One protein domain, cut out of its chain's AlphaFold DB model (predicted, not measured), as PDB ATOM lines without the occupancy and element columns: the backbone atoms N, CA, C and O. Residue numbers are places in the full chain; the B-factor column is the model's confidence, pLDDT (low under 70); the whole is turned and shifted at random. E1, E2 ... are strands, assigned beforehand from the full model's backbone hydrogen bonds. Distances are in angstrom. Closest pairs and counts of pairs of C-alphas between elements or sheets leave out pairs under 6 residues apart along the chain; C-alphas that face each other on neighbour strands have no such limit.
ATOM      1  N   ARG A  18     -38.907  52.227  45.739       95.56
ATOM      2  CA  ARG A  18     -38.693  52.417  44.311       95.56
ATOM      3  C   ARG A  18     -38.358  51.053  43.714       95.56
ATOM      4  O   ARG A  18     -37.342  50.456  44.060       95.56
ATOM      5  N   LEU A  19     -39.249  50.553  42.868       95.25
ATOM      6  CA  LEU A  19     -39.075  49.318  42.120       95.25
ATOM      7  C   LEU A  19     -38.372  49.628  40.802       95.25
ATOM      8  O   LEU A  19     -38.883  50.408  40.000       95.25
ATOM      9  N   TRP A  20     -37.232  48.983  40.600       94.31
ATOM     10  CA  TRP A  20     -36.457  48.965  39.372       94.31
ATOM     11  C   TRP A  20     -36.670  47.625  38.670       94.31
ATOM     12  O   TRP A  20     -36.350  46.567  39.218       94.31
ATOM     13  N   GLU A  21     -37.233  47.663  37.468       91.50
ATOM     14  CA  GLU A  21     -37.478  46.480  36.649       91.50
ATOM     15  C   GLU A  21     -36.338  46.316  35.629       91.50
ATOM     16  O   GLU A  21     -36.280  47.036  34.628       91.50
ATOM     17  N   PHE A  22     -35.439  45.359  35.878       90.31
ATOM     18  CA  PHE A  22     -34.401  44.927  34.935       90.31
ATOM     19  C   PHE A  22     -34.842  43.658  34.198       90.31
ATOM     20  O   PHE A  22     -35.852  43.051  34.550       90.31
ATOM     21  N   ALA A  23     -34.096  43.248  33.172       87.75
ATOM     22  CA  ALA A  23     -34.431  42.068  32.369       87.75
ATOM     23  C   ALA A  23     -34.314  40.744  33.152       87.75
ATOM     24  O   ALA A  23     -35.029  39.789  32.870       87.75
ATOM     25  N   ASP A  24     -33.422  40.689  34.135       88.56
ATOM     26  CA  ASP A  24     -33.042  39.494  34.894       88.56
ATOM     27  C   ASP A  24     -33.430  39.569  36.379       88.56
ATOM     28  O   ASP A  24     -33.513  38.541  37.063       88.56
ATOM     29  N   CYS A  25     -33.707  40.770  36.888       91.81
ATOM     30  CA  CYS A  25     -34.046  40.991  38.287       91.81
ATOM     31  C   CYS A  25     -35.050  42.136  38.503       91.81
ATOM     32  O   CYS A  25     -35.300  42.974  37.633       91.81
ATOM     33  N   TYR A  26     -35.627  42.153  39.701       93.44
ATOM     34  CA  TYR A  26     -36.309  43.306  40.277       93.44
ATOM     35  C   TYR A  26     -35.487  43.819  41.452       93.44
ATOM     36  O   TYR A  26     -35.053  43.016  42.276       93.44
ATOM     37  N   VAL A  27     -35.315  45.133  41.573       95.25
ATOM     38  CA  VAL A  27     -34.655  45.732  42.741       95.25
ATOM     39  C   VAL A  27     -35.598  46.707  43.431       95.25
ATOM     40  O   VAL A  27     -36.184  47.573  42.789       95.25
ATOM     41  N   PHE A  28     -35.746  46.566  44.744       95.25
ATOM     42  CA  PHE A  28     -36.578  47.415  45.587       95.25
ATOM     43  C   PHE A  28     -35.689  48.252  46.498       95.25
ATOM     44  O   PHE A  28     -35.054  47.741  47.419       95.25
ATOM     45  N   GLU A  29     -35.673  49.552  46.244       95.25
ATOM     46  CA  GLU A  29     -34.901  50.537  46.994       95.25
ATOM     47  C   GLU A  29     -35.829  51.302  47.952       95.25
ATOM     48  O   GLU A  29     -36.810  51.905  47.500       95.25
ATOM     49  N   PRO A  30     -35.569  51.319  49.267       94.69
ATOM     50  CA  PRO A  30     -36.342  52.135  50.196       94.69
ATOM     51  C   PRO A  30     -36.261  53.636  49.899       94.69
ATOM     52  O   PRO A  30     -35.186  54.207  49.748       94.69
ATOM     53  N   VAL A  31     -37.408  54.319  49.850       92.44
ATOM     54  CA  VAL A  31     -37.436  55.766  49.580       92.44
ATOM     55  C   VAL A  31     -37.217  56.562  50.865       92.44
ATOM     56  O   VAL A  31     -37.989  56.442  51.816       92.44
ATOM     57  N   GLY A  32     -36.229  57.461  50.848       82.44
ATOM     58  CA  GLY A  32     -35.976  58.435  51.920       82.44
ATOM     59  C   GLY A  32     -35.061  57.935  53.038       82.44
ATOM     60  O   GLY A  32     -34.833  58.663  54.001       82.44
ATOM     61  N   LEU A  33     -34.538  56.714  52.921       74.38
ATOM     62  CA  LEU A  33     -33.626  56.104  53.879       74.38
ATOM     63  C   LEU A  33     -32.512  55.409  53.094       74.38
ATOM     64  O   LEU A  33     -32.809  54.599  52.226       74.38
ATOM     65  N   ASN A  34     -31.251  55.696  53.422       80.69
ATOM     66  CA  ASN A  34     -30.120  54.933  52.893       80.69
ATOM     67  C   ASN A  34     -30.083  53.595  53.637       80.69
ATOM     68  O   ASN A  34     -29.732  53.544  54.817       80.69
ATOM     69  N   ASP A  35     -30.562  52.545  52.986       90.19
ATOM     70  CA  ASP A  35     -30.655  51.193  53.524       90.19
ATOM     71  C   ASP A  35     -30.384  50.180  52.409       90.19
ATOM     72  O   ASP A  35     -30.336  50.550  51.234       90.19
ATOM     73  N   LEU A  36     -30.233  48.910  52.777       93.25
ATOM     74  CA  LEU A  36     -30.035  47.832  51.816       93.25
ATOM     75  C   LEU A  36     -31.228  47.720  50.858       93.25
ATOM     76  O   LEU A  36     -32.393  47.867  51.243       93.25
ATOM     77  N   LEU A  37     -30.924  47.414  49.602       94.88
ATOM     78  CA  LEU A  37     -31.894  47.187  48.547       94.88
ATOM     79  C   LEU A  37     -32.244  45.703  48.507       94.88
ATOM     80  O   LEU A  37     -31.374  44.846  48.643       94.88
ATOM     81  N   LEU A  38     -33.508  45.382  48.263       95.38
ATOM     82  CA  LEU A  38     -33.929  44.002  48.044       95.38
ATOM     83  C   LEU A  38     -33.859  43.683  46.549       95.38
ATOM     84  O   LEU A  38     -34.627  44.233  45.768       95.38
ATOM     85  N   SER A  39     -32.969  42.778  46.158       95.50
ATOM     86  CA  SER A  39     -32.891  42.226  44.807       95.50
ATOM     87  C   SER A  39     -33.609  40.881  44.740       95.50
ATOM     88  O   SER A  39     -33.399  40.014  45.591       95.50
ATOM     89  N   VAL A  40     -34.453  40.701  43.724       95.19
ATOM     90  CA  VAL A  40     -35.176  39.459  43.444       95.19
ATOM     91  C   VAL A  40     -34.813  38.978  42.049       95.19
ATOM     92  O   VAL A  40     -35.081  39.659  41.058       95.19
ATOM     93  N   ASN A  41     -34.216  37.794  41.960       92.56
ATOM     94  CA  ASN A  41     -33.906  37.171  40.679       92.56
ATOM     95  C   ASN A  41     -35.199  36.682  40.014       92.56
ATOM     96  O   ASN A  41     -35.947  35.903  40.611       92.56
ATOM     97  N   ARG A  42     -35.442  37.103  38.771       89.31
ATOM     98  CA  ARG A  42     -36.667  36.758  38.043       89.31
ATOM     99  C   ARG A  42     -36.780  35.246  37.797       89.31
ATOM    100  O   ARG A  42     -37.839  34.660  37.981       89.31
ATOM    101  N   ILE A  43     -35.677  34.585  37.443       87.75
ATOM    102  CA  ILE A  43     -35.668  33.178  37.004       87.75
ATOM    103  C   ILE A  43     -35.975  32.225  38.165       87.75
ATOM    104  O   ILE A  43     -36.828  31.343  38.061       87.75
ATOM    105  N   ASN A  44     -35.252  32.371  39.276       89.25
ATOM    106  CA  ASN A  44     -35.305  31.411  40.380       89.25
ATOM    107  C   ASN A  44     -36.033  31.925  41.631       89.25
ATOM    108  O   ASN A  44     -36.268  31.134  42.546       89.25
ATOM    109  N   GLY A  45     -36.386  33.213  41.683       91.44
ATOM    110  CA  GLY A  45     -37.099  33.812  42.810       91.44
ATOM    111  C   GLY A  45     -36.258  34.048  44.060       91.44
ATOM    112  O   GLY A  45     -36.813  34.365  45.111       91.44
ATOM    113  N   SER A  46     -34.938  33.865  43.984       93.50
ATOM    114  CA  SER A  46     -34.038  34.135  45.106       93.50
ATOM    115  C   SER A  46     -34.050  35.617  45.469       93.50
ATOM    116  O   SER A  46     -34.105  36.488  44.598       93.50
ATOM    117  N   MET A  47     -34.005  35.886  46.770       94.94
ATOM    118  CA  MET A  47     -34.075  37.224  47.348       94.94
ATOM    119  C   MET A  47     -32.781  37.510  48.101       94.94
ATOM    120  O   MET A  47     -32.393  36.724  48.962       94.94
ATOM    121  N   ASN A  48     -32.131  38.627  47.788       95.56
ATOM    122  CA  ASN A  48     -30.876  39.037  48.412       95.56
ATOM    123  C   ASN A  48     -30.928  40.517  48.780       95.56
ATOM    124  O   ASN A  48     -31.530  41.314  48.061       95.56
ATOM    125  N   LEU A  49     -30.270  40.884  49.876       95.00
ATOM    126  CA  LEU A  49     -30.019  42.284  50.200       95.00
ATOM    127  C   LEU A  49     -28.701  42.720  49.557       95.00
ATOM    128  O   LEU A  49     -27.698  42.020  49.681       95.00
ATOM    129  N   VAL A  50     -28.716  43.853  48.859       94.88
ATOM    130  CA  VAL A  50     -27.557  44.428  48.162       94.88
ATOM    131  C   VAL A  50     -27.367  45.887  48.569       94.88
ATOM    132  O   VAL A  50     -28.317  46.544  48.983       94.88
ATOM    133  N   GLU A  51     -26.139  46.391  48.476       93.25
ATOM    134  CA  GLU A  51     -25.804  47.770  48.872       93.25
ATOM    135  C   GLU A  51     -26.065  48.790  47.760       93.25
ATOM    136  O   GLU A  51     -26.363  49.948  48.040       93.25
ATOM    137  N   GLU A  52     -25.994  48.358  46.500       91.06
ATOM    138  CA  GLU A  52     -26.123  49.226  45.333       91.06
ATOM    139  C   GLU A  52     -26.944  48.554  44.225       91.06
ATOM    140  O   GLU A  52     -27.125  47.333  44.194       91.06
ATOM    141  N   LEU A  53     -27.453  49.370  43.297       89.12
ATOM    142  CA  LEU A  53     -28.120  48.876  42.096       89.12
ATOM    143  C   LEU A  53     -27.126  48.112  41.204       89.12
ATOM    144  O   LEU A  53     -25.961  48.505  41.110       89.12
ATOM    145  N   PRO A  54     -27.570  47.060  40.493       84.75
ATOM    146  CA  PRO A  54     -26.705  46.365  39.557       84.75
ATOM    147  C   PRO A  54     -26.226  47.330  38.464       84.75
ATOM    148  O   PRO A  54     -27.006  48.114  37.916       84.75
ATOM    149  N   GLN A  55     -24.936  47.266  38.132       73.94
ATOM    150  CA  GLN A  55     -24.339  48.086  37.080       73.94
ATOM    151  C   GLN A  55     -24.777  47.568  35.701       73.94
ATOM    152  O   GLN A  55     -24.075  46.790  35.058       73.94
ATOM    153  N   HIS A  56     -25.957  47.978  35.239       69.19
ATOM    154  CA  HIS A  56     -26.375  47.754  33.857       69.19
ATOM    155  C   HIS A  56     -25.828  48.870  32.959       69.19
ATOM    156  O   HIS A  56     -25.797  50.040  33.338       69.19
ATOM    157  N   GLY A  57     -25.363  48.498  31.762       57.91
ATOM    158  CA  GLY A  57     -24.823  49.450  30.793       57.91
ATOM    159  C   GLY A  57     -25.841  50.531  30.387       57.91
ATOM    160  O   GLY A  57     -27.049  50.320  30.508       57.91
ATOM    161  N   PRO A  58     -25.378  51.671  29.840       55.91
ATOM    162  CA  PRO A  58     -26.190  52.868  29.569       55.91
ATOM    163  C   PRO A  58     -27.347  52.675  28.565       55.91
ATOM    164  O   PRO A  58     -28.099  53.611  28.311       55.91
ATOM    165  N   SER A  59     -27.491  51.488  27.968       56.38
ATOM    166  CA  SER A  59     -28.503  51.160  26.959       56.38
ATOM    167  C   SER A  59     -29.801  50.574  27.521       56.38
ATOM    168  O   SER A  59     -30.768  50.436  26.773       56.38
ATOM    169  N   ILE A  60     -29.856  50.230  28.808       65.75
ATOM    170  CA  ILE A  60     -31.056  49.672  29.440       65.75
ATOM    171  C   ILE A  60     -31.653  50.771  30.314       65.75
ATOM    172  O   ILE A  60     -31.093  51.100  31.352       65.75
ATOM    173  N   ASN A  61     -32.772  51.359  29.888       72.00
ATOM    174  CA  ASN A  61     -33.595  52.210  30.750       72.00
ATOM    175  C   ASN A  61     -34.535  51.289  31.544       72.00
ATOM    176  O   ASN A  61     -35.558  50.879  30.987       72.00
ATOM    177  N   PRO A  62     -34.205  50.902  32.793       81.56
ATOM    178  CA  PRO A  62     -35.117  50.103  33.596       81.56
ATOM    179  C   PRO A  62     -36.403  50.891  33.830       81.56
ATOM    180  O   PRO A  62     -36.383  52.108  34.035       81.56
ATOM    181  N   LYS A  63     -37.540  50.198  33.819       88.19
ATOM    182  CA  LYS A  63     -38.800  50.819  34.222       88.19
ATOM    183  C   LYS A  63     -38.757  51.034  35.732       88.19
ATOM    184  O   LYS A  63     -38.450  50.113  36.487       88.19
ATOM    185  N   VAL A  64     -39.060  52.258  36.158       92.06
ATOM    186  CA  VAL A  64     -39.018  52.664  37.565       92.06
ATOM    187  C   VAL A  64     -40.404  53.091  38.020       92.06
ATOM    188  O   VAL A  64     -41.034  53.934  37.384       92.06
ATOM    189  N   GLN A  65     -40.877  52.538  39.135       94.38
ATOM    190  CA  GLN A  65     -42.164  52.909  39.725       94.38
ATOM    191  C   GLN A  65     -42.135  52.850  41.253       94.38
ATOM    192  O   GLN A  65     -41.313  52.158  41.848       94.38
ATOM    193  N   ILE A  66     -43.034  53.590  41.905       95.88
ATOM    194  CA  ILE A  66     -43.208  53.515  43.359       95.88
ATOM    195  C   ILE A  66     -44.180  52.391  43.692       95.88
ATOM    196  O   ILE A  66     -45.263  52.304  43.119       95.88
ATOM    197  N   VAL A  67     -43.794  51.569  44.659       96.81
ATOM    198  CA  VAL A  67     -44.617  50.512  45.240       96.81
ATOM    199  C   VAL A  67     -44.609  50.631  46.761       96.81
ATOM    200  O   VAL A  67     -43.791  51.338  47.355       96.81
ATOM    201  N   PHE A  68     -45.544  49.958  47.417       96.06
ATOM    202  CA  PHE A  68     -45.822  50.158  48.838       96.06
ATOM    203  C   PHE A  68     -45.473  48.967  49.728       96.06
ATOM    204  O   PHE A  68     -45.675  49.036  50.942       96.06
ATOM    205  N   GLY A  69     -44.951  47.893  49.139       94.31
ATOM    206  CA  GLY A  69     -44.453  46.725  49.852       94.31
ATOM    207  C   GLY A  69     -44.276  45.523  48.933       94.31
ATOM    208  O   GLY A  69     -44.915  45.432  47.884       94.31
ATOM    209  N   VAL A  70     -43.421  44.593  49.350       94.62
ATOM    210  CA  VAL A  70     -43.263  43.274  48.728       94.62
ATOM    211  C   VAL A  70     -43.950  42.264  49.637       94.62
ATOM    212  O   VAL A  70     -43.629  42.194  50.820       94.62
ATOM    213  N   ILE A  71     -44.915  41.515  49.107       94.06
ATOM    214  CA  ILE A  71     -45.584  40.446  49.862       94.06
ATOM    215  C   ILE A  71     -44.713  39.191  49.838       94.06
ATOM    216  O   ILE A  71     -44.578  38.515  50.854       94.06
ATOM    217  N   GLY A  72     -44.107  38.888  48.688       92.88
ATOM    218  CA  GLY A  72     -43.165  37.786  48.548       92.88
ATOM    219  C   GLY A  72     -43.058  37.267  47.121       92.88
ATOM    220  O   GLY A  72     -43.528  37.894  46.169       92.88
ATOM    221  N   VAL A  73     -42.443  36.094  47.002       93.25
ATOM    222  CA  VAL A  73     -42.296  35.353  45.750       93.25
ATOM    223  C   VAL A  73     -43.148  34.089  45.815       93.25
ATOM    224  O   VAL A  73     -43.095  33.341  46.792       93.25
ATOM    225  N   LEU A  74     -43.927  33.848  44.766       91.19
ATOM    226  CA  LEU A  74     -44.780  32.683  44.600       91.19
ATOM    227  C   LEU A  74     -44.277  31.847  43.422       91.19
ATOM    228  O   LEU A  74     -44.311  32.284  42.275       91.19
ATOM    229  N   LYS A  75     -43.828  30.624  43.699       89.06
ATOM    230  CA  LYS A  75     -43.406  29.675  42.666       89.06
ATOM    231  C   LYS A  75     -44.577  28.776  42.284       89.06
ATOM    232  O   LYS A  75     -45.099  28.053  43.131       89.06
ATOM    233  N   LEU A  76     -44.980  28.822  41.018       89.62
ATOM    234  CA  LEU A  76     -46.045  27.992  40.453       89.62
ATOM    235  C   LEU A  76     -45.463  27.007  39.432       89.62
ATOM    236  O   LEU A  76     -44.285  27.063  39.090       89.62
ATOM    237  N   ALA A  77     -46.301  26.099  38.926       89.00
ATOM    238  CA  ALA A  77     -45.876  25.066  37.978       89.00
ATOM    239  C   ALA A  77     -45.244  25.627  36.690       89.00
ATOM    240  O   ALA A  77     -44.403  24.968  36.089       89.00
ATOM    241  N   VAL A  78     -45.651  26.829  36.275       86.00
ATOM    242  CA  VAL A  78     -45.260  27.442  34.995       86.00
ATOM    243  C   VAL A  78     -44.273  28.601  35.134       86.00
ATOM    244  O   VAL A  78     -43.903  29.178  34.121       86.00
ATOM    245  N   GLY A  79     -43.853  28.955  36.351       87.56
ATOM    246  CA  GLY A  79     -42.944  30.082  36.536       87.56
ATOM    247  C   GLY A  79     -42.869  30.609  37.961       87.56
ATOM    248  O   GLY A  79     -43.503  30.094  38.891       87.56
ATOM    249  N   THR A  80     -42.080  31.666  38.109       89.44
ATOM    250  CA  THR A  80     -41.888  32.377  39.372       89.44
ATOM    251  C   THR A  80     -42.579  33.732  39.290       89.44
ATOM    252  O   THR A  80     -42.406  34.470  38.325       89.44
ATOM    253  N   TYR A  81     -43.365  34.067  40.309       90.44
ATOM    254  CA  TYR A  81     -44.168  35.282  40.359       90.44
ATOM    255  C   TYR A  81     -43.737  36.126  41.544       90.44
ATOM    256  O   TYR A  81     -43.611  35.618  42.658       90.44
ATOM    257  N   ILE A  82     -43.569  37.425  41.331       92.12
ATOM    258  CA  ILE A  82     -43.392  38.373  42.427       92.12
ATOM    259  C   ILE A  82     -44.722  39.047  42.748       92.12
ATOM    260  O   ILE A  82     -45.463  39.445  41.849       92.12
ATOM    261  N   LEU A  83     -45.033  39.155  44.037       94.06
ATOM    262  CA  LEU A  83     -46.270  39.745  44.527       94.06
ATOM    263  C   LEU A  83     -45.952  41.070  45.226       94.06
ATOM    264  O   LEU A  83     -45.329  41.098  46.293       94.06
ATOM    265  N   VAL A  84     -46.374  42.178  44.615       95.50
ATOM    266  CA  VAL A  84     -46.014  43.539  45.043       95.50
ATOM    267  C   VAL A  84     -47.272  44.373  45.261       95.50
ATOM    268  O   VAL A  84     -48.200  44.317  44.458       95.50
ATOM    269  N   ILE A  85     -47.307  45.170  46.329       96.94
ATOM    270  CA  ILE A  85     -48.396  46.118  46.603       96.94
ATOM    271  C   ILE A  85     -48.142  47.384  45.790       96.94
ATOM    272  O   ILE A  85     -47.224  48.144  46.095       96.94
ATOM    273  N   THR A  86     -48.965  47.631  44.779       96.19
ATOM    274  CA  THR A  86     -48.850  48.810  43.909       96.19
ATOM    275  C   THR A  86     -49.770  49.946  44.309       96.19
ATOM    276  O   THR A  86     -49.498  51.083  43.944       96.19
ATOM    277  N   ASP A  87     -50.820  49.666  45.083       96.69
ATOM    278  CA  ASP A  87     -51.743  50.691  45.560       96.69
ATOM    279  C   ASP A  87     -52.336  50.339  46.929       96.69
ATOM    280  O   ASP A  87     -52.596  49.168  47.240       96.69
ATOM    281  N   ARG A  88     -52.550  51.361  47.762       96.56
ATOM    282  CA  ARG A  88     -53.093  51.222  49.118       96.56
ATOM    283  C   ARG A  88     -53.764  52.507  49.608       96.56
ATOM    284  O   ARG A  88     -53.280  53.601  49.343       96.56
ATOM    285  N   ASP A  89     -54.787  52.355  50.445       96.88
ATOM    286  CA  ASP A  89     -55.409  53.455  51.193       96.88
ATOM    287  C   ASP A  89     -54.964  53.446  52.659       96.88
ATOM    288  O   ASP A  89     -54.767  52.384  53.253       96.88
ATOM    289  N   CYS A  90     -54.856  54.626  53.277       94.38
ATOM    290  CA  CYS A  90     -54.702  54.736  54.728       94.38
ATOM    291  C   CYS A  90     -56.027  54.365  55.409       94.38
ATOM    292  O   CYS A  90     -57.035  55.044  55.219       94.38
ATOM    293  N   ALA A  91     -56.023  53.290  56.195       96.44
ATOM    294  CA  ALA A  91     -57.183  52.838  56.959       96.44
ATOM    295  C   ALA A  91     -57.254  53.484  58.355       96.44
ATOM    296  O   ALA A  91     -58.289  53.419  59.011       96.44
ATOM    297  N   GLY A  92     -56.158  54.095  58.812       96.06
ATOM    298  CA  GLY A  92     -56.049  54.745  60.115       96.06
ATOM    299  C   GLY A  92     -54.666  54.548  60.723       96.06
ATOM    300  O   GLY A  92     -53.690  54.277  60.022       96.06
ATOM    301  N   SER A  93     -54.580  54.660  62.043       94.69
ATOM    302  CA  SER A  93     -53.371  54.352  62.799       94.69
ATOM    303  C   SER A  93     -53.693  53.525  64.037       94.69
ATOM    304  O   SER A  93     -54.778  53.617  64.609       94.69
ATOM    305  N   TYR A  94     -52.734  52.700  64.444       92.06
ATOM    306  CA  TYR A  94     -52.791  51.910  65.664       92.06
ATOM    307  C   TYR A  94     -51.456  52.048  66.395       92.06
ATOM    308  O   TYR A  94     -50.403  51.822  65.803       92.06
ATOM    309  N   LEU A  95     -51.494  52.482  67.660       91.88
ATOM    310  CA  LEU A  95     -50.300  52.745  68.484       91.88
ATOM    311  C   LEU A  95     -49.259  53.658  67.799       91.88
ATOM    312  O   LEU A  95     -48.059  53.446  67.914       91.88
ATOM    313  N   GLY A  96     -49.718  54.668  67.052       87.25
ATOM    314  CA  GLY A  96     -48.839  55.604  66.338       87.25
ATOM    315  C   GLY A  96     -48.296  55.094  64.996       87.25
ATOM    316  O   GLY A  96     -47.662  55.859  64.275       87.25
ATOM    317  N   HIS A  97     -48.597  53.852  64.608       87.69
ATOM    318  CA  HIS A  97     -48.220  53.294  63.311       87.69
ATOM    319  C   HIS A  97     -49.392  53.356  62.331       87.69
ATOM    320  O   HIS A  97     -50.516  52.985  62.666       87.69
ATOM    321  N   ALA A  98     -49.139  53.829  61.110       91.94
ATOM    322  CA  ALA A  98     -50.153  53.868  60.063       91.94
ATOM    323  C   ALA A  98     -50.526  52.448  59.605       91.94
ATOM    324  O   ALA A  98     -49.655  51.612  59.363       91.94
ATOM    325  N   VAL A  99     -51.825  52.201  59.455       94.06
ATOM    326  CA  VAL A  99     -52.388  50.947  58.950       94.06
ATOM    327  C   VAL A  99     -52.961  51.212  57.566       94.06
ATOM    328  O   VAL A  99     -53.695  52.179  57.361       94.06
ATOM    329  N   PHE A 100     -52.642  50.344  56.609       95.50
ATOM    330  CA  PHE A 100     -53.048  50.519  55.221       95.50
ATOM    331  C   PHE A 100     -53.862  49.335  54.712       95.50
ATOM    332  O   PHE A 100     -53.550  48.180  54.998       95.50
ATOM    333  N   LYS A 101     -54.876  49.631  53.899       96.06
ATOM    334  CA  LYS A 101     -55.641  48.645  53.136       96.06
ATOM    335  C   LYS A 101     -55.057  48.537  51.732       96.06
ATOM    336  O   LYS A 101     -54.992  49.536  51.021       96.06
ATOM    337  N   VAL A 102     -54.675  47.332  51.317       96.44
ATOM    338  CA  VAL A 102     -54.222  47.069  49.944       96.44
ATOM    339  C   VAL A 102     -55.390  47.248  48.974       96.44
ATOM    340  O   VAL A 102     -56.469  46.696  49.190       96.44
ATOM    341  N   ARG A 103     -55.169  48.024  47.909       96.62
ATOM    342  CA  ARG A 103     -56.126  48.215  46.809       96.62
ATOM    343  C   ARG A 103     -55.667  47.573  45.513       96.62
ATOM    344  O   ARG A 103     -56.495  47.088  44.752       96.62
ATOM    345  N   GLY A 104     -54.361  47.612  45.264       94.38
ATOM    346  CA  GLY A 104     -53.753  47.170  44.022       94.38
ATOM    347  C   GLY A 104     -52.545  46.298  44.299       94.38
ATOM    348  O   GLY A 104     -51.744  46.570  45.198       94.38
ATOM    349  N   MET A 105     -52.439  45.234  43.515       93.50
ATOM    350  CA  MET A 105     -51.324  44.305  43.545       93.50
ATOM    351  C   MET A 105     -50.862  44.046  42.119       93.50
ATOM    352  O   MET A 105     -51.677  43.972  41.201       93.50
ATOM    353  N   PHE A 106     -49.555  43.910  41.947       83.75
ATOM    354  CA  PHE A 106     -48.942  43.518  40.689       83.75
ATOM    355  C   PHE A 106     -48.411  42.097  40.799       83.75
ATOM    356  O   PHE A 106     -47.789  41.732  41.801       83.75
ATOM    357  N   THR A 107     -48.683  41.319  39.756       74.12
ATOM    358  CA  THR A 107     -48.214  39.949  39.584       74.12
ATOM    359  C   THR A 107     -47.677  39.822  38.167       74.12
ATOM    360  O   THR A 107     -48.457  39.859  37.215       74.12
ATOM    361  N   GLU A 108     -46.367  39.681  38.012       68.31
ATOM    362  CA  GLU A 108     -45.748  39.395  36.715       68.31
ATOM    363  C   GLU A 108     -45.168  37.988  36.753       68.31
ATOM    364  O   GLU A 108     -44.503  37.610  37.722       68.31
ATOM    365  N   ALA A 109     -45.489  37.203  35.725       60.97
ATOM    366  CA  ALA A 109     -44.881  35.901  35.511       60.97
ATOM    367  C   ALA A 109     -43.477  36.119  34.943       60.97
ATOM    368  O   ALA A 109     -43.348  36.822  33.938       60.97
ATOM    369  N   THR A 110     -42.457  35.529  35.568       60.50
ATOM    370  CA  THR A 110     -41.172  35.292  34.894       60.50
ATOM    371  C   THR A 110     -41.169  33.918  34.253       60.50
ATOM    372  O   THR A 110     -41.541  32.949  34.959       60.50
TER     373      THR A 110
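This is residues 18 to 110 of the 110 residues of the protein "Phosphoinositide phosphatase SAC7" of Zea mays (UniProt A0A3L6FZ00). Two strongly twisted antiparallel sheets, one of five strands and one of three, lie partly face to face as a loose sandwich, and the chain crosses from one to the other at E5 to E6. The long hairpin of E7 and E8 belongs to the smaller sheet; both its strands bend, and its far end, near residues 94 to 97, runs on past the larger sheet and makes one end of the long axis. The printed part has 93 residues, with eight named strands, E1 to E8 in order, and no named helix: the class is all strand. The sheets run E4, E3, E2, E1, E5 and E6, E7, E8. The whole is only just compact, close to loose, with a radius of gyration of the C-alphas of 14.5 A and spans of 43 by 35 by 21 A.

Start in the larger sheet at E2, residues 25 to 30. On one side of it is E1, residues 18 to 21, with N 20 and O 27 at 2.8 A; on the other is E3, residues 37 to 41, with N 28 and O 38 at 2.8 A. Next look for the edge strand E4, residues 47 to 50, the antiparallel neighbour of E3, where N 39 and O 48 are 2.8 A apart. E1 to E4 form a meander, each strand the antiparallel neighbour of the one before. The other edge strand is E5, residues 63 to 67, the antiparallel neighbour of E1, with N 19 and O 65 at 2.8 A. A second meander holds E6, residues 69 to 76, E7, residues 79 to 94, and E8, residues 97 to 109. Look for N 74 and O 81 at 2.8 A between E6 and E7, and N 91 and O 99 at 2.8 A between E7 and E8. E7 bends by 81 degrees at residue 91, and E8 by 63 degrees at residue 101. The two sheets form a sandwich, two sheets face to face, with 30 pairs of C-alphas within 10 A and best planes 9 degrees apart. The closest C-alphas of E5 and E7 are those of Val 67 and Thr 86, 4.8 A apart. E5 and E6 meet only through their link; E4 and E8 are apart.

Find C-alpha 18 at (-38.693, 52.417, 44.311), where E1 begins; it is 9.8 A long. E2 measures 16.5 A, E3 12.9 A, E4 9.7 A, E5 12.5 A and E6 21.0 A. From C-alpha 79 at (-42.944, 30.082, 36.536), E7 runs 37.7 A. E8 covers 33.0 A and ends at C-alpha 109, (-44.881, 35.901, 35.511).

The two C-alphas farthest apart are those of Ser 59 and Leu 95, 46.9 A. The printed part has no cut. The link E4 to E5, residues 51 to 62, is long. The mean pLDDT of the printed part is 89.0; look for values under 70 at residues 56 to 60 and 108 to 110.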